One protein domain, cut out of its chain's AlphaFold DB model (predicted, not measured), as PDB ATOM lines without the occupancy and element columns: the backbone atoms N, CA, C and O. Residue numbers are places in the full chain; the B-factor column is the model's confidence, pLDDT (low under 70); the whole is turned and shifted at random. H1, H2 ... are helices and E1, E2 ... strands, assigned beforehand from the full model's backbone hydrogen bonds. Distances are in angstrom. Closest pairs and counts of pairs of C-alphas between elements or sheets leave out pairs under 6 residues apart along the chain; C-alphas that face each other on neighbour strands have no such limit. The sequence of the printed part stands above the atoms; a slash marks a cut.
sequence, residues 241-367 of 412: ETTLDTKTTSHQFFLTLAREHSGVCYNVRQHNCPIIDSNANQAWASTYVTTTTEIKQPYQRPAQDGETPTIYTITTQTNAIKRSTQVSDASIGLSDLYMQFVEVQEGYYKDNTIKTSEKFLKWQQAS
ATOM      1  N   GLU A 241     -12.574   8.246   9.961       92.19
ATOM      2  CA  GLU A 241     -12.529   8.703   8.579       92.19
ATOM      3  C   GLU A 241     -12.152  10.180   8.543       92.19
ATOM      4  O   GLU A 241     -12.765  11.007   9.222       92.19
ATOM      5  N   THR A 242     -11.148  10.508   7.739       91.44
ATOM      6  CA  THR A 242     -10.695  11.878   7.525       91.44
ATOM      7  C   THR A 242     -10.674  12.156   6.032       91.44
ATOM      8  O   THR A 242      -9.962  11.496   5.275       91.44
ATOM      9  N   THR A 243     -11.431  13.159   5.597       90.50
ATOM     10  CA  THR A 243     -11.345  13.656   4.222       90.50
ATOM     11  C   THR A 243     -10.002  14.351   4.023       90.50
ATOM     12  O   THR A 243      -9.718  15.340   4.696       90.50
ATOM     13  N   LEU A 244      -9.178  13.836   3.110       88.69
ATOM     14  CA  LEU A 244      -7.865  14.405   2.799       88.69
ATOM     15  C   LEU A 244      -7.957  15.500   1.739       88.69
ATOM     16  O   LEU A 244      -7.366  16.564   1.897       88.69
ATOM     17  N   ASP A 245      -8.679  15.223   0.656       89.12
ATOM     18  CA  ASP A 245      -8.769  16.117  -0.494       89.12
ATOM     19  C   ASP A 245     -10.126  15.983  -1.189       89.12
ATOM     20  O   ASP A 245     -10.772  14.928  -1.168       89.12
ATOM     21  N   THR A 246     -10.562  17.070  -1.818       89.00
ATOM     22  CA  THR A 246     -11.718  17.091  -2.710       89.00
ATOM     23  C   THR A 246     -11.352  17.849  -3.972       89.00
ATOM     24  O   THR A 246     -11.137  19.060  -3.948       89.00
ATOM     25  N   LYS A 247     -11.337  17.134  -5.097       89.38
ATOM     26  CA  LYS A 247     -11.002  17.692  -6.403       89.38
ATOM     27  C   LYS A 247     -12.220  17.694  -7.313       89.38
ATOM     28  O   LYS A 247     -12.844  16.656  -7.532       89.38
ATOM     29  N   THR A 248     -12.495  18.852  -7.904       91.50
ATOM     30  CA  THR A 248     -13.537  19.017  -8.919       91.50
ATOM     31  C   THR A 248     -12.902  19.120 -10.298       91.50
ATOM     32  O   THR A 248     -11.969  19.893 -10.509       91.50
ATOM     33  N   THR A 249     -13.406  18.339 -11.249       89.81
ATOM     34  CA  THR A 249     -13.006  18.400 -12.662       89.81
ATOM     35  C   THR A 249     -14.243  18.397 -13.545       89.81
ATOM     36  O   THR A 249     -15.264  17.833 -13.159       89.81
ATOM     37  N   SER A 250     -14.171  19.034 -14.711       90.44
ATOM     38  CA  SER A 250     -15.274  19.073 -15.668       90.44
ATOM     39  C   SER A 250     -14.755  18.820 -17.078       90.44
ATOM     40  O   SER A 250     -13.623  19.191 -17.397       90.44
ATOM     41  N   HIS A 251     -15.574  18.171 -17.900       90.38
ATOM     42  CA  HIS A 251     -15.288  17.936 -19.308       90.38
ATOM     43  C   HIS A 251     -16.558  18.057 -20.153       90.38
ATOM     44  O   HIS A 251     -17.666  17.838 -19.656       90.38
ATOM     45  N   GLN A 252     -16.372  18.425 -21.419       90.06
ATOM     46  CA  GLN A 252     -17.430  18.585 -22.410       90.06
ATOM     47  C   GLN A 252     -17.313  17.453 -23.423       90.06
ATOM     48  O   GLN A 252     -16.239  17.246 -23.978       90.06
ATOM     49  N   PHE A 253     -18.414  16.762 -23.671       84.19
ATOM     50  CA  PHE A 253     -18.508  15.637 -24.587       84.19
ATOM     51  C   PHE A 253     -19.427  15.999 -25.748       84.19
ATOM     52  O   PHE A 253     -20.418  16.718 -25.577       84.19
ATOM     53  N   PHE A 254     -19.092  15.489 -26.928       81.75
ATOM     54  CA  PHE A 254     -19.845  15.724 -28.151       81.75
ATOM     55  C   PHE A 254     -19.773  14.494 -29.051       81.75
ATOM     56  O   PHE A 254     -18.679  14.046 -29.379       81.75
ATOM     57  N   LEU A 255     -20.929  13.980 -29.464       73.94
ATOM     58  CA  LEU A 255     -21.072  12.838 -30.363       73.94
ATOM     59  C   LEU A 255     -22.040  13.181 -31.501       73.94
ATOM     60  O   LEU A 255     -22.998  13.932 -31.320       73.94
ATOM     61  N   THR A 256     -21.808  12.579 -32.666       70.12
ATOM     62  CA  THR A 256     -22.651  12.709 -33.867       70.12
ATOM     63  C   THR A 256     -23.116  11.334 -34.321       70.12
ATOM     64  O   THR A 256     -22.352  10.366 -34.274       70.12
ATOM     65  N   LEU A 257     -24.363  11.230 -34.783       64.44
ATOM     66  CA  LEU A 257     -24.899   9.971 -35.289       64.44
ATOM     67  C   LEU A 257     -24.446   9.729 -36.737       64.44
ATOM     68  O   LEU A 257     -24.665  10.554 -37.626       64.44
ATOM     69  N   ALA A 258     -23.874   8.553 -36.994       59.56
ATOM     70  CA  ALA A 258     -23.707   8.033 -38.346       59.56
ATOM     71  C   ALA A 258     -24.858   7.085 -38.690       59.56
ATOM     72  O   ALA A 258     -25.167   6.177 -37.920       59.56
ATOM     73  N   ARG A 259     -25.465   7.266 -39.867       57.50
ATOM     74  CA  ARG A 259     -26.467   6.334 -40.404       57.50
ATOM     75  C   ARG A 259     -25.864   5.519 -41.541       57.50
ATOM     76  O   ARG A 259     -25.141   6.058 -42.382       57.50
ATOM     77  N   GLU A 260     -26.185   4.228 -41.586       51.03
ATOM     78  CA  GLU A 260     -25.908   3.408 -42.765       51.03
ATOM     79  C   GLU A 260     -26.751   3.905 -43.939       51.03
ATOM     80  O   GLU A 260     -27.982   3.945 -43.872       51.03
ATOM     81  N   HIS A 261     -26.088   4.299 -45.025       46.91
ATOM     82  CA  HIS A 261     -26.768   4.579 -46.276       46.91
ATOM     83  C   HIS A 261     -26.833   3.295 -47.107       46.91
ATOM     84  O   HIS A 261     -25.801   2.734 -47.462       46.91
ATOM     85  N   SER A 262     -28.043   2.842 -47.441       43.03
ATOM     86  CA  SER A 262     -28.287   1.662 -48.288       43.03
ATOM     87  C   SER A 262     -28.107   1.927 -49.792       43.03
ATOM     88  O   SER A 262     -28.422   1.073 -50.622       43.03
ATOM     89  N   GLY A 263     -27.603   3.106 -50.168       46.09
ATOM     90  CA  GLY A 263     -27.247   3.443 -51.542       46.09
ATOM     91  C   GLY A 263     -25.844   2.953 -51.895       46.09
ATOM     92  O   GLY A 263     -24.905   3.139 -51.125       46.09
ATOM     93  N   VAL A 264     -25.691   2.353 -53.080       41.12
ATOM     94  CA  VAL A 264     -24.388   1.966 -53.640       41.12
ATOM     95  C   VAL A 264     -23.491   3.203 -53.692       41.12
ATOM     96  O   VAL A 264     -23.690   4.084 -54.529       41.12
ATOM     97  N   CYS A 265     -22.492   3.268 -52.814       44.34
ATOM     98  CA  CYS A 265     -21.390   4.207 -52.968       44.34
ATOM     99  C   CYS A 265     -20.695   3.891 -54.290       44.34
ATOM    100  O   CYS A 265     -20.047   2.850 -54.429       44.34
ATOM    101  N   TYR A 266     -20.871   4.756 -55.287       35.97
ATOM    102  CA  TYR A 266     -20.210   4.581 -56.572       35.97
ATOM    103  C   TYR A 266     -18.689   4.486 -56.344       35.97
ATOM    104  O   TYR A 266     -18.082   5.367 -55.744       35.97
ATOM    105  N   ASN A 267     -18.110   3.378 -56.820       38.75
ATOM    106  CA  ASN A 267     -16.683   3.022 -56.849       38.75
ATOM    107  C   ASN A 267     -15.992   2.474 -55.590       38.75
ATOM    108  O   ASN A 267     -14.784   2.245 -55.635       38.75
ATOM    109  N   VAL A 268     -16.713   2.106 -54.529       41.38
ATOM    110  CA  VAL A 268     -16.144   1.238 -53.478       41.38
ATOM    111  C   VAL A 268     -16.934  -0.063 -53.468       41.38
ATOM    112  O   VAL A 268     -18.136  -0.059 -53.230       41.38
ATOM    113  N   ARG A 269     -16.288  -1.209 -53.728       40.41
ATOM    114  CA  ARG A 269     -16.889  -2.557 -53.587       40.41
ATOM    115  C   ARG A 269     -17.165  -2.916 -52.109       40.41
ATOM    116  O   ARG A 269     -16.923  -4.041 -51.684       40.41
ATOM    117  N   GLN A 270     -17.618  -1.961 -51.309       41.09
ATOM    118  CA  GLN A 270     -18.070  -2.142 -49.938       41.09
ATOM    119  C   GLN A 270     -19.500  -1.612 -49.862       41.09
ATOM    120  O   GLN A 270     -19.767  -0.474 -50.230       41.09
ATOM    121  N   HIS A 271     -20.433  -2.471 -49.446       40.12
ATOM    122  CA  HIS A 271     -21.870  -2.197 -49.506       40.12
ATOM    123  C   HIS A 271     -22.387  -1.186 -48.474       40.12
ATOM    124  O   HIS A 271     -23.543  -0.796 -48.585       40.12
ATOM    125  N   ASN A 272     -21.564  -0.710 -47.531       45.56
ATOM    126  CA  ASN A 272     -22.024   0.171 -46.457       45.56
ATOM    127  C   ASN A 272     -21.071   1.368 -46.304       45.56
ATOM    128  O   ASN A 272     -19.934   1.198 -45.863       45.56
ATOM    129  N   CYS A 273     -21.539   2.577 -46.625       49.62
ATOM    130  CA  CYS A 273     -20.874   3.818 -46.225       49.62
ATOM    131  C   CYS A 273     -21.700   4.506 -45.128       49.62
ATOM    132  O   CYS A 273     -22.887   4.773 -45.343       49.62
ATOM    133  N   PRO A 274     -21.104   4.835 -43.972       51.78
ATOM    134  CA  PRO A 274     -21.761   5.675 -42.982       51.78
ATOM    135  C   PRO A 274     -21.797   7.132 -43.468       51.78
ATOM    136  O   PRO A 274     -20.748   7.720 -43.735       51.78
ATOM    137  N   ILE A 275     -22.989   7.726 -43.564       54.88
ATOM    138  CA  ILE A 275     -23.160   9.176 -43.751       54.88
ATOM    139  C   ILE A 275     -23.404   9.789 -42.369       54.88
ATOM    140  O   ILE A 275     -24.244   9.294 -41.614       54.88
ATOM    141  N   ILE A 276     -22.667  10.851 -42.025       58.00
ATOM    142  CA  ILE A 276     -22.952  11.628 -40.812       58.00
ATOM    143  C   ILE A 276     -24.266  12.374 -41.000       58.00
ATOM    144  O   ILE A 276     -24.425  13.138 -41.952       58.00
ATOM    145  N   ASP A 277     -25.186  12.183 -40.062       63.31
ATOM    146  CA  ASP A 277     -26.367  13.021 -39.938       63.31
ATOM    147  C   ASP A 277     -25.984  14.283 -39.158       63.31
ATOM    148  O   ASP A 277     -25.910  14.278 -37.931       63.31
ATOM    149  N   SER A 278     -25.704  15.375 -39.878       59.25
ATOM    150  CA  SER A 278     -25.261  16.645 -39.284       59.25
ATOM    151  C   SER A 278     -26.280  17.269 -38.318       59.25
ATOM    152  O   SER A 278     -25.929  18.185 -37.575       59.25
ATOM    153  N   ASN A 279     -27.530  16.792 -38.330       65.69
ATOM    154  CA  ASN A 279     -28.612  17.290 -37.483       65.69
ATOM    155  C   ASN A 279     -28.875  16.399 -36.257       65.69
ATOM    156  O   ASN A 279     -29.685  16.768 -35.412       65.69
ATOM    157  N   ALA A 280     -28.216  15.241 -36.146       72.81
ATOM    158  CA  ALA A 280     -28.383  14.314 -35.032       72.81
ATOM    159  C   ALA A 280     -27.124  14.305 -34.154       72.81
ATOM    160  O   ALA A 280     -26.196  13.521 -34.369       72.81
ATOM    161  N   ASN A 281     -27.118  15.183 -33.148       77.38
ATOM    162  CA  ASN A 281     -26.004  15.383 -32.224       77.38
ATOM    163  C   ASN A 281     -26.386  15.046 -30.774       77.38
ATOM    164  O   ASN A 281     -27.549  15.127 -30.371       77.38
ATOM    165  N   GLN A 282     -25.387  14.675 -29.981       81.44
ATOM    166  CA  GLN A 282     -25.479  14.606 -28.528       81.44
ATOM    167  C   GLN A 282     -24.329  15.412 -27.940       81.44
ATOM    168  O   GLN A 282     -23.166  15.114 -28.204       81.44
ATOM    169  N   ALA A 283     -24.642  16.391 -27.100       86.50
ATOM    170  CA  ALA A 283     -23.652  17.208 -26.414       86.50
ATOM    171  C   ALA A 283     -23.984  17.288 -24.924       86.50
ATOM    172  O   ALA A 283     -25.140  17.508 -24.549       86.50
ATOM    173  N   TRP A 284     -22.989  17.095 -24.061       91.81
ATOM    174  CA  TRP A 284     -23.177  17.213 -22.617       91.81
ATOM    175  C   TRP A 284     -21.897  17.608 -21.885       91.81
ATOM    176  O   TRP A 284     -20.783  17.339 -22.324       91.81
ATOM    177  N   ALA A 285     -22.072  18.222 -20.722       92.94
ATOM    178  CA  ALA A 285     -21.023  18.542 -19.774       92.94
ATOM    179  C   ALA A 285     -21.132  17.615 -18.565       92.94
ATOM    180  O   ALA A 285     -22.196  17.548 -17.946       92.94
ATOM    181  N   SER A 286     -20.035  16.974 -18.167       93.69
ATOM    182  CA  SER A 286     -19.988  16.203 -16.921       93.69
ATOM    183  C   SER A 286     -18.989  16.806 -15.946       93.69
ATOM    184  O   SER A 286     -17.887  17.214 -16.316       93.69
ATOM    185  N   THR A 287     -19.402  16.897 -14.684       93.38
ATOM    186  CA  THR A 287     -18.602  17.380 -13.557       93.38
ATOM    187  C   THR A 287     -18.408  16.247 -12.561       93.38
ATOM    188  O   THR A 287     -19.376  15.629 -12.116       93.38
ATOM    189  N   TYR A 288     -17.155  16.002 -12.186       91.31
ATOM    190  CA  TYR A 288     -16.753  14.949 -11.261       91.31
ATOM    191  C   TYR A 288     -16.158  15.569 -10.006       91.31
ATOM    192  O   TYR A 288     -15.137  16.261 -10.070       91.31
ATOM    193  N   VAL A 289     -16.778  15.280  -8.868       91.50
ATOM    194  CA  VAL A 289     -16.249  15.604  -7.544       91.50
ATOM    195  C   VAL A 289     -15.644  14.329  -6.974       91.50
ATOM    196  O   VAL A 289     -16.372  13.400  -6.624       91.50
ATOM    197  N   THR A 290     -14.314  14.267  -6.932       88.81
ATOM    198  CA  THR A 290     -13.571  13.146  -6.343       88.81
ATOM    199  C   THR A 290     -13.168  13.511  -4.923       88.81
ATOM    200  O   THR A 290     -12.392  14.445  -4.725       88.81
ATOM    201  N   THR A 291     -13.683  12.773  -3.947       89.56
ATOM    202  CA  THR A 291     -13.340  12.910  -2.530       89.56
ATOM    203  C   THR A 291     -12.418  11.763  -2.136       89.56
ATOM    204  O   THR A 291     -12.783  10.595  -2.284       89.56
ATOM    205  N   THR A 292     -11.226  12.104  -1.648       89.25
ATOM    206  CA  THR A 292     -10.257  11.138  -1.114       89.25
ATOM    207  C   THR A 292     -10.417  11.081   0.399       89.25
ATOM    208  O   THR A 292     -10.172  12.078   1.085       89.25
ATOM    209  N   THR A 293     -10.806   9.922   0.920       89.75
ATOM    210  CA  THR A 293     -10.994   9.692   2.356       89.75
ATOM    211  C   THR A 293      -9.943   8.719   2.863       89.75
ATOM    212  O   THR A 293      -9.806   7.605   2.351       89.75
ATOM    213  N   GLU A 294      -9.210   9.132   3.892       94.50
ATOM    214  CA  GLU A 294      -8.351   8.257   4.678       94.50
ATOM    215  C   GLU A 294      -9.172   7.594   5.781       94.50
ATOM    216  O   GLU A 294      -9.803   8.266   6.594       94.50
ATOM    217  N   ILE A 295      -9.140   6.267   5.817       92.94
ATOM    218  CA  ILE A 295      -9.787   5.449   6.834       92.94
ATOM    219  C   ILE A 295      -8.686   4.834   7.694       92.94
ATOM    220  O   ILE A 295      -7.901   4.004   7.222       92.94
ATOM    221  N   LYS A 296      -8.644   5.224   8.968       94.50
ATOM    222  CA  LYS A 296      -7.796   4.605   9.990       94.50
ATOM    223  C   LYS A 296      -8.621   3.594  10.765       94.50
ATOM    224  O   LYS A 296      -9.563   3.958  11.465       94.50
ATOM    225  N   GLN A 297      -8.251   2.326  10.650       94.81
ATOM    226  CA  GLN A 297      -8.892   1.208  11.326       94.81
ATOM    227  C   GLN A 297      -7.986   0.698  12.459       94.81
ATOM    228  O   GLN A 297      -7.030  -0.036  12.188       94.81
ATOM    229  N   PRO A 298      -8.259   1.072  13.723       94.06
ATOM    230  CA  PRO A 298      -7.522   0.564  14.869       94.06
ATOM    231  C   PRO A 298      -7.972  -0.852  15.266       94.06
ATOM    232  O   PRO A 298      -9.145  -1.220  15.145       94.06
ATOM    233  N   TYR A 299      -7.019  -1.626  15.777       92.38
ATOM    234  CA  TYR A 299      -7.161  -2.973  16.319       92.38
ATOM    235  C   TYR A 299      -6.436  -3.051  17.663       92.38
ATOM    236  O   TYR A 299      -5.248  -2.741  17.753       92.38
ATOM    237  N   GLN A 300      -7.135  -3.479  18.709       89.25
ATOM    238  CA  GLN A 300      -6.550  -3.677  20.028       89.25
ATOM    239  C   GLN A 300      -5.928  -5.070  20.129       89.25
ATOM    240  O   GLN A 300      -6.603  -6.089  19.948       89.25
ATOM    241  N   ARG A 301      -4.633  -5.104  20.444       87.56
ATOM    242  CA  ARG A 301      -3.883  -6.332  20.702       87.56
ATOM    243  C   ARG A 301      -4.128  -6.815  22.140       87.56
ATOM    244  O   ARG A 301      -4.334  -5.977  23.026       87.56
ATOM    245  N   PRO A 302      -4.080  -8.133  22.410       81.06
ATOM    246  CA  PRO A 302      -4.059  -8.648  23.776       81.06
ATOM    247  C   PRO A 302      -2.936  -7.997  24.593       81.06
ATOM    248  O   PRO A 302      -1.845  -7.781  24.070       81.06
ATOM    249  N   ALA A 303      -3.205  -7.664  25.855       81.88
ATOM    250  CA  ALA A 303      -2.191  -7.098  26.740       81.88
ATOM    251  C   ALA A 303      -1.165  -8.161  27.155       81.88
ATOM    252  O   ALA A 303      -1.519  -9.331  27.333       81.88
ATOM    253  N   GLN A 304       0.088  -7.742  27.342       83.69
ATOM    254  CA  GLN A 304       1.061  -8.545  28.086       83.69
ATOM    255  C   GLN A 304       0.684  -8.551  29.572       83.69
ATOM    256  O   GLN A 304      -0.021  -7.658  30.049       83.69
ATOM    257  N   ASP A 305       1.156  -9.553  30.310       74.81
ATOM    258  CA  ASP A 305       0.866  -9.665  31.738       74.81
ATOM    259  C   ASP A 305       1.409  -8.441  32.496       74.81
ATOM    260  O   ASP A 305       2.607  -8.164  32.485       74.81
ATOM    261  N   GLY A 306       0.511  -7.694  33.147       76.38
ATOM    262  CA  GLY A 306       0.844  -6.466  33.881       76.38
ATOM    263  C   GLY A 306       0.996  -5.206  33.019       76.38
ATOM    264  O   GLY A 306       1.269  -4.138  33.565       76.38
ATOM    265  N   GLU A 307       0.788  -5.293  31.704       83.06
ATOM    266  CA  GLU A 307       0.857  -4.152  30.787       83.06
ATOM    267  C   GLU A 307      -0.534  -3.732  30.292       83.06
ATOM    268  O   GLU A 307      -1.528  -4.446  30.431       83.06
ATOM    269  N   THR A 308      -0.613  -2.545  29.692       80.81
ATOM    270  CA  THR A 308      -1.845  -2.078  29.046       80.81
ATOM    271  C   THR A 308      -1.936  -2.592  27.602       80.81
ATOM    272  O   THR A 308      -0.908  -2.792  26.950       80.81
ATOM    273  N   PRO A 309      -3.151  -2.831  27.068       85.00
ATOM    274  CA  PRO A 309      -3.331  -3.222  25.671       85.00
ATOM    275  C   PRO A 309      -2.735  -2.196  24.697       85.00
ATOM    276  O   PRO A 309      -2.905  -0.991  24.875       85.00
ATOM    277  N   THR A 310      -2.095  -2.671  23.625       89.88
ATOM    278  CA  THR A 310      -1.560  -1.804  22.557       89.88
ATOM    279  C   THR A 310      -2.500  -1.755  21.353       89.88
ATOM    280  O   THR A 310      -3.282  -2.682  21.131       89.88
ATOM    281  N   ILE A 311      -2.424  -0.680  20.559       93.00
ATOM    282  CA  ILE A 311      -3.238  -0.491  19.349       93.00
ATOM    283  C   ILE A 311      -2.369  -0.618  18.097       93.00
ATOM    284  O   ILE A 311      -1.330   0.032  17.981       93.00
ATOM    285  N   TYR A 312      -2.825  -1.427  17.146       93.25
ATOM    286  CA  TYR A 312      -2.312  -1.494  15.783       93.25
ATOM    287  C   TYR A 312      -3.306  -0.838  14.828       93.25
ATOM    288  O   TYR A 312      -4.491  -1.153  14.871       93.25
ATOM    289  N   THR A 313      -2.847   0.051  13.953       94.25
ATOM    290  CA  THR A 313      -3.734   0.796  13.049       94.25
ATOM    291  C   THR A 313      -3.402   0.476  11.605       94.25
ATOM    292  O   THR A 313      -2.267   0.659  11.172       94.25
ATOM    293  N   ILE A 314      -4.414   0.050  10.850       94.12
ATOM    294  CA  ILE A 314      -4.339  -0.056   9.394       94.12
ATOM    295  C   ILE A 314      -4.888   1.239   8.798       94.12
ATOM    296  O   ILE A 314      -6.016   1.630   9.096       94.12
ATOM    297  N   THR A 315      -4.105   1.881   7.936       93.56
ATOM    298  CA  THR A 315      -4.537   3.058   7.176       93.56
ATOM    299  C   THR A 315      -4.844   2.644   5.745       93.56
ATOM    300  O   THR A 315      -4.004   2.047   5.072       93.56
ATOM    301  N   THR A 316      -6.041   2.971   5.273       92.75
ATOM    302  CA  THR A 316      -6.459   2.773   3.881       92.75
ATOM    303  C   THR A 316      -6.967   4.086   3.307       92.75
ATOM    304  O   THR A 316      -7.455   4.937   4.044       92.75
ATOM    305  N   GLN A 317      -6.842   4.266   1.996       90.69
ATOM    306  CA  GLN A 317      -7.401   5.419   1.297       90.69
ATOM    307  C   GLN A 317      -8.426   4.937   0.284       90.69
ATOM    308  O   GLN A 317      -8.198   3.960  -0.433       90.69
ATOM    309  N   THR A 318      -9.561   5.620   0.240       88.31
ATOM    310  CA  THR A 318     -10.641   5.341  -0.703       88.31
ATOM    311  C   THR A 318     -10.994   6.610  -1.458       88.31
ATOM    312  O   THR A 318     -10.939   7.708  -0.909       88.31
ATOM    313  N   ASN A 319     -11.343   6.450  -2.734       85.75
ATOM    314  CA  ASN A 319     -11.764   7.545  -3.595       85.75
ATOM    315  C   ASN A 319     -13.238   7.345  -3.931       85.75
ATOM    316  O   ASN A 319     -13.596   6.353  -4.565       85.75
ATOM    317  N   ALA A 320     -14.079   8.289  -3.524       86.88
ATOM    318  CA  ALA A 320     -15.475   8.344  -3.932       86.88
ATOM    319  C   ALA A 320     -15.635   9.417  -5.010       86.88
ATOM    320  O   ALA A 320     -15.154  10.537  -4.842       86.88
ATOM    321  N   ILE A 321     -16.314   9.093  -6.111       87.81
ATOM    322  CA  ILE A 321     -16.548  10.038  -7.208       87.81
ATOM    323  C   ILE A 321     -18.047  10.275  -7.339       87.81
ATOM    324  O   ILE A 321     -18.810   9.344  -7.581       87.81
ATOM    325  N   LYS A 322     -18.468  11.533  -7.209       90.19
ATOM    326  CA  LYS A 322     -19.831  11.965  -7.528       90.19
ATOM    327  C   LYS A 322     -19.840  12.624  -8.899       90.19
ATOM    328  O   LYS A 322     -19.126  13.603  -9.117       90.19
ATOM    329  N   ARG A 323     -20.651  12.081  -9.804       91.19
ATOM    330  CA  ARG A 323     -20.864  12.588 -11.163       91.19
ATOM    331  C   ARG A 323     -22.146  13.417 -11.225       91.19
ATOM    332  O   ARG A 323     -23.167  13.012 -10.675       91.19
ATOM    333  N   SER A 324     -22.092  14.550 -11.917       92.94
ATOM    334  CA  SER A 324     -23.258  15.351 -12.303       92.94
ATOM    335  C   SER A 324     -23.144  15.739 -13.772       92.94
ATOM    336  O   SER A 324     -22.049  16.081 -14.222       92.94
ATOM    337  N   THR A 325     -24.257  15.708 -14.500       93.31
ATOM    338  CA  THR A 325     -24.271  15.858 -15.960       93.31
ATOM    339  C   THR A 325     -25.332  16.845 -16.403       93.31
ATOM    340  O   THR A 325     -26.444  16.861 -15.876       93.31
ATOM    341  N   GLN A 326     -24.979  17.670 -17.383       93.94
ATOM    342  CA  GLN A 326     -25.866  18.628 -18.026       93.94
ATOM    343  C   GLN A 326     -25.827  18.414 -19.533       93.94
ATOM    344  O   GLN A 326     -24.786  18.584 -20.160       93.94
ATOM    345  N   VAL A 327     -26.964  18.039 -20.112       91.88
ATOM    346  CA  VAL A 327     -27.098  17.814 -21.554       91.88
ATOM    347  C   VAL A 327     -27.448  19.135 -22.235       91.88
ATOM    348  O   VAL A 327     -28.427  19.776 -21.859       91.88
ATOM    349  N   SER A 328     -26.642  19.542 -23.214       90.94
ATOM    350  CA  SER A 328     -26.849  20.754 -24.015       90.94
ATOM    351  C   SER A 328     -27.509  20.467 -25.366       90.94
ATOM    352  O   SER A 328     -28.218  21.329 -25.876       90.94
ATOM    353  N   ASP A 329     -27.337  19.259 -25.911       86.62
ATOM    354  CA  ASP A 329     -28.041  18.763 -27.099       86.62
ATOM    355  C   ASP A 329     -28.368  17.276 -26.911       86.62
ATOM    356  O   ASP A 329     -27.493  16.485 -26.550       86.62
ATOM    357  N   ALA A 330     -29.630  16.907 -27.125       86.50
ATOM    358  CA  ALA A 330     -30.158  15.559 -26.927       86.50
ATOM    359  C   ALA A 330     -30.803  14.987 -28.198       86.50
ATOM    360  O   ALA A 330     -31.676  14.127 -28.105       86.50
ATOM    361  N   SER A 331     -30.407  15.465 -29.380       80.56
ATOM    362  CA  SER A 331     -31.007  15.057 -30.657       80.56
ATOM    363  C   SER A 331     -30.813  13.565 -30.972       80.56
ATOM    364  O   SER A 331     -31.629  12.985 -31.686       80.56
ATOM    365  N   ILE A 332     -29.774  12.926 -30.414       77.00
ATOM    366  CA  ILE A 332     -29.585  11.461 -30.451       77.00
ATOM    367  C   ILE A 332     -30.348  10.762 -29.311       77.00
ATOM    368  O   ILE A 332     -30.740   9.615 -29.459       77.00
ATOM    369  N   GLY A 333     -30.588  11.417 -28.174       80.81
ATOM    370  CA  GLY A 333     -31.348  10.835 -27.062       80.81
ATOM    371  C   GLY A 333     -30.595   9.758 -26.270       80.81
ATOM    372  O   GLY A 333     -31.208   8.793 -25.813       80.81
ATOM    373  N   LEU A 334     -29.274   9.897 -26.094       82.12
ATOM    374  CA  LEU A 334     -28.476   8.926 -25.335       82.12
ATOM    375  C   LEU A 334     -28.900   8.861 -23.859       82.12
ATOM    376  O   LEU A 334     -29.131   9.880 -23.205       82.12
ATOM    377  N   SER A 335     -28.947   7.645 -23.309       86.69
ATOM    378  CA  SER A 335     -29.219   7.442 -21.883       86.69
ATOM    379  C   SER A 335     -28.060   7.923 -21.001       86.69
ATOM    380  O   SER A 335     -26.900   7.931 -21.421       86.69
ATOM    381  N   ASP A 336     -28.350   8.255 -19.737       88.06
ATOM    382  CA  ASP A 336     -27.317   8.662 -18.774       88.06
ATOM    383  C   ASP A 336     -26.236   7.590 -18.580       88.06
ATOM    384  O   ASP A 336     -25.052   7.905 -18.536       88.06
ATOM    385  N   LEU A 337     -26.627   6.310 -18.564       87.38
ATOM    386  CA  LEU A 337     -25.693   5.189 -18.465       87.38
ATOM    387  C   LEU A 337     -24.767   5.095 -19.690       87.38
ATOM    388  O   LEU A 337     -23.588   4.785 -19.547       87.38
ATOM    389  N   TYR A 338     -25.280   5.387 -20.887       85.25
ATOM    390  CA  TYR A 338     -24.466   5.413 -22.103       85.25
ATOM    391  C   TYR A 338     -23.449   6.559 -22.049       85.25
ATOM    392  O   TYR A 338     -22.266   6.346 -22.308       85.25
ATOM    393  N   MET A 339     -23.885   7.760 -21.648       86.12
ATOM    394  CA  MET A 339     -22.985   8.901 -21.442       86.12
ATOM    395  C   MET A 339     -21.904   8.574 -20.399       86.12
ATOM    396  O   MET A 339     -20.728   8.819 -20.644       86.12
ATOM    397  N   GLN A 340     -22.263   7.919 -19.288       89.06
ATOM    398  CA  GLN A 340     -21.298   7.430 -18.294       89.06
ATOM    399  C   GLN A 340     -20.260   6.473 -18.895       89.06
ATOM    400  O   GLN A 340     -19.082   6.558 -18.555       89.06
ATOM    401  N   PHE A 341     -20.659   5.560 -19.784       86.88
ATOM    402  CA  PHE A 341     -19.722   4.637 -20.426       86.88
ATOM    403  C   PHE A 341     -18.723   5.355 -21.332       86.88
ATOM    404  O   PHE A 341     -17.531   5.049 -21.274       86.88
ATOM    405  N   VAL A 342     -19.178   6.341 -22.107       83.12
ATOM    406  CA  VAL A 342     -18.298   7.186 -22.932       83.12
ATOM    407  C   VAL A 342     -17.264   7.891 -22.052       83.12
ATOM    408  O   VAL A 342     -16.064   7.805 -22.301       83.12
ATOM    409  N   GLU A 343     -17.704   8.490 -20.949       87.44
ATOM    410  CA  GLU A 343     -16.829   9.196 -20.011       87.44
ATOM    411  C   GLU A 343     -15.792   8.291 -19.327       87.44
ATOM    412  O   GLU A 343     -14.656   8.715 -19.086       87.44
ATOM    413  N   VAL A 344     -16.170   7.049 -18.994       88.00
ATOM    414  CA  VAL A 344     -15.258   6.030 -18.445       88.00
ATOM    415  C   VAL A 344     -14.245   5.595 -19.501       88.00
ATOM    416  O   VAL A 344     -13.056   5.465 -19.197       88.00
ATOM    417  N   GLN A 345     -14.699   5.387 -20.738       84.19
ATOM    418  CA  GLN A 345     -13.861   4.976 -21.863       84.19
ATOM    419  C   GLN A 345     -12.813   6.037 -22.216       84.19
ATOM    420  O   GLN A 345     -11.659   5.694 -22.473       84.19
ATOM    421  N   GLU A 346     -13.186   7.315 -22.182       82.12
ATOM    422  CA  GLU A 346     -12.271   8.441 -22.409       82.12
ATOM    423  C   GLU A 346     -11.390   8.763 -21.186       82.12
ATOM    424  O   GLU A 346     -10.452   9.553 -21.269       82.12
ATOM    425  N   GLY A 347     -11.635   8.108 -20.045       84.69
ATOM    426  CA  GLY A 347     -10.801   8.201 -18.844       84.69
ATOM    427  C   GLY A 347     -11.093   9.406 -17.943       84.69
ATOM    428  O   GLY A 347     -10.337   9.652 -16.993       84.69
ATOM    429  N   TYR A 348     -12.184  10.131 -18.201       85.38
ATOM    430  CA  TYR A 348     -12.624  11.269 -17.394       85.38
ATOM    431  C   TYR A 348     -13.412  10.831 -16.158       85.38
ATOM    432  O   TYR A 348     -13.208  11.396 -15.081       85.38
ATOM    433  N   TYR A 349     -14.233   9.781 -16.270       83.69
ATOM    434  CA  TYR A 349     -14.936   9.202 -15.126       83.69
ATOM    435  C   TYR A 349     -14.196   7.967 -14.594       83.69
ATOM    436  O   TYR A 349     -14.187   6.900 -15.201       83.69
ATOM    437  N   LYS A 350     -13.530   8.110 -13.441       80.69
ATOM    438  CA  LYS A 350     -12.625   7.087 -12.878       80.69
ATOM    439  C   LYS A 350     -13.299   6.150 -11.872       80.69
ATOM    440  O   LYS A 350     -12.698   5.791 -10.861       80.69
ATOM    441  N   ASP A 351     -14.548   5.769 -12.127       80.56
ATOM    442  CA  ASP A 351     -15.247   4.786 -11.297       80.56
ATOM    443  C   ASP A 351     -14.879   3.357 -11.730       80.56
ATOM    444  O   ASP A 351     -15.280   2.869 -12.792       80.56
ATOM    445  N   ASN A 352     -14.102   2.669 -10.890       76.69
ATOM    446  CA  ASN A 352     -13.665   1.298 -11.156       76.69
ATOM    447  C   ASN A 352     -14.825   0.291 -11.197       76.69
ATOM    448  O   ASN A 352     -14.708  -0.738 -11.869       76.69
ATOM    449  N   THR A 353     -15.940   0.578 -10.522       84.19
ATOM    450  CA  THR A 353     -17.134  -0.279 -10.500       84.19
ATOM    451  C   THR A 353     -17.775  -0.343 -11.882       84.19
ATOM    452  O   THR A 353     -18.115  -1.418 -12.369       84.19
ATOM    453  N   ILE A 354     -17.887   0.802 -12.559       83.88
ATOM    454  CA  ILE A 354     -18.466   0.876 -13.906       83.88
ATOM    455  C   ILE A 354     -17.499   0.293 -14.934       83.88
ATOM    456  O   ILE A 354     -17.915  -0.527 -15.752       83.88
ATOM    457  N   LYS A 355     -16.206   0.636 -14.844       82.12
ATOM    458  CA  LYS A 355     -15.161   0.147 -15.761       82.12
ATOM    459  C   LYS A 355     -15.054  -1.383 -15.812       82.12
ATOM    460  O   LYS A 355     -14.641  -1.936 -16.826       82.12
ATOM    461  N   THR A 356     -15.403  -2.064 -14.724       85.94
ATOM    462  CA  THR A 356     -15.382  -3.534 -14.629       85.94
ATOM    463  C   THR A 356     -16.762  -4.174 -14.789       85.94
ATOM    464  O   THR A 356     -16.874  -5.399 -14.776       85.94
ATOM    465  N   SER A 357     -17.818  -3.375 -14.966       91.12
ATOM    466  CA  SER A 357     -19.182  -3.885 -15.082       91.12
ATOM    467  C   SER A 357     -19.408  -4.620 -16.405       91.12
ATOM    468  O   SER A 357     -18.937  -4.208 -17.464       91.12
ATOM    469  N   GLU A 358     -20.204  -5.689 -16.364       91.06
ATOM    470  CA  GLU A 358     -20.528  -6.488 -17.553       91.06
ATOM    471  C   GLU A 358     -21.204  -5.650 -18.651       91.06
ATOM    472  O   GLU A 358     -20.917  -5.823 -19.834       91.06
ATOM    473  N   LYS A 359     -22.072  -4.703 -18.263       87.19
ATOM    474  CA  LYS A 359     -22.757  -3.800 -19.202       87.19
ATOM    475  C   LYS A 359     -21.773  -2.898 -19.942       87.19
ATOM    476  O   LYS A 359     -21.883  -2.775 -21.157       87.19
ATOM    477  N   PHE A 360     -20.803  -2.322 -19.228       86.00
ATOM    478  CA  PHE A 360     -19.753  -1.509 -19.838       86.00
ATOM    479  C   PHE A 360     -18.881  -2.343 -20.780       86.00
ATOM    480  O   PHE A 360     -18.637  -1.917 -21.899       86.00
ATOM    481  N   LEU A 361     -18.460  -3.547 -20.376       87.12
ATOM    482  CA  LEU A 361     -17.626  -4.415 -21.219       87.12
ATOM    483  C   LEU A 361     -18.354  -4.868 -22.494       87.12
ATOM    484  O   LEU A 361     -17.763  -4.861 -23.573       87.12
ATOM    485  N   LYS A 362     -19.645  -5.215 -22.396       85.69
ATOM    486  CA  LYS A 362     -20.486  -5.542 -23.561       85.69
ATOM    487  C   LYS A 362     -20.650  -4.344 -24.492       85.69
ATOM    488  O   LYS A 362     -20.461  -4.484 -25.696       85.69
ATOM    489  N   TRP A 363     -20.955  -3.173 -23.933       82.38
ATOM    490  CA  TRP A 363     -21.036  -1.927 -24.693       82.38
ATOM    491  C   TRP A 363     -19.700  -1.590 -25.367       82.38
ATOM    492  O   TRP A 363     -19.672  -1.284 -26.552       82.38
ATOM    493  N   GLN A 364     -18.580  -1.728 -24.659       79.88
ATOM    494  CA  GLN A 364     -17.247  -1.486 -25.203       79.88
ATOM    495  C   GLN A 364     -16.963  -2.418 -26.389       79.88
ATOM    496  O   GLN A 364     -16.516  -1.966 -27.436       79.88
ATOM    497  N   GLN A 365     -17.280  -3.709 -26.285       74.88
ATOM    498  CA  GLN A 365     -17.094  -4.653 -27.395       74.88
ATOM    499  C   GLN A 365     -17.999  -4.361 -28.603       74.88
ATOM    500  O   GLN A 365     -17.568  -4.542 -29.742       74.88
ATOM    501  N   ALA A 366     -19.241  -3.932 -28.369       69.75
ATOM    502  CA  ALA A 366     -20.219  -3.692 -29.430       69.75
ATOM    503  C   ALA A 366     -20.052  -2.322 -30.111       69.75
ATOM    504  O   ALA A 366     -20.185  -2.215 -31.331       69.75
ATOM    505  N   SER A 367     -19.741  -1.286 -29.331       66.06
ATOM    506  CA  SER A 367     -19.870   0.122 -29.725       66.06
ATOM    507  C   SER A 367     -18.532   0.870 -29.821       66.06
ATOM    508  O   SER A 367     -18.469   1.906 -30.484       66.06
TER     509      SER A 367
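Overview. This is residues 241 to 367 of the 412 residues of an uncharacterized protein of Helicobacter suis HS5 (UniProt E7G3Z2). A long, twisted ribbon of three antiparallel strands, with the links 262 to 272 and 301 to 310 at its opposite ends, has a small cluster of three helices over part of its length; H1 crosses the ribbon, and H2 and H3 sit beyond it. The printed part has 127 residues, with E1, E2, E3, H1, H2 and H3 in that order. The sheet E1 - E2 - E3 is a meander, each strand the antiparallel neighbour of the one before, and the class is mixed. The whole is extended, with a radius of gyration of the C-alphas of 24.4 A and spans of 93 by 30 by 19 A.

Arrangement. Start with the hairpin of E1, residues 241 to 261, and E2, residues 273 to 300, where N 251 and O 286 are 3.0 A apart, within hydrogen-bond range. E2 forms a second hairpin with E3, residues 311 to 330; look for N 291 and O 320, 2.8 A apart. H1, residues 336 to 345, is on the sheet at a height of 9.5 A, and runs across the strands, at 76 degrees to E1 on the local plane. H1 touches H2, residues 352 to 355, closest at the C-alphas of Val 344 and Lys 355, 6.5 A. H3, residues 358 to 367, is close to H1 but not clearly touching, with the C-alphas of Phe 341 and Phe 360 closest at 6.2 A; their lines are about perpendicular, at 77 degrees. Every O i to N i+4 pair is within hydrogen-bond range in H1 and H3; H2 is too short for one.

Along the chain. Find C-alpha 241 at (-12.529, 8.703, 8.579); from there E1 runs 56.8 A. E2 spans 68.2 A and bends by 90 degrees at residue 279; E3 spans 55.9 A. H1 measures 14.3 A, H2 5.0 A and H3 13.9 A, ending at C-alpha 367, (-19.870, 0.122, -29.725).

Size, cuts and confidence. The C-alphas of Tyr 266 and Gly 306 are the two farthest apart, 93.5 A. The printed part has no cut, and the link E1 to E2 is long, with 11 residues. Look for pLDDT under 70 at residues 257 to 279 and 366 to 367.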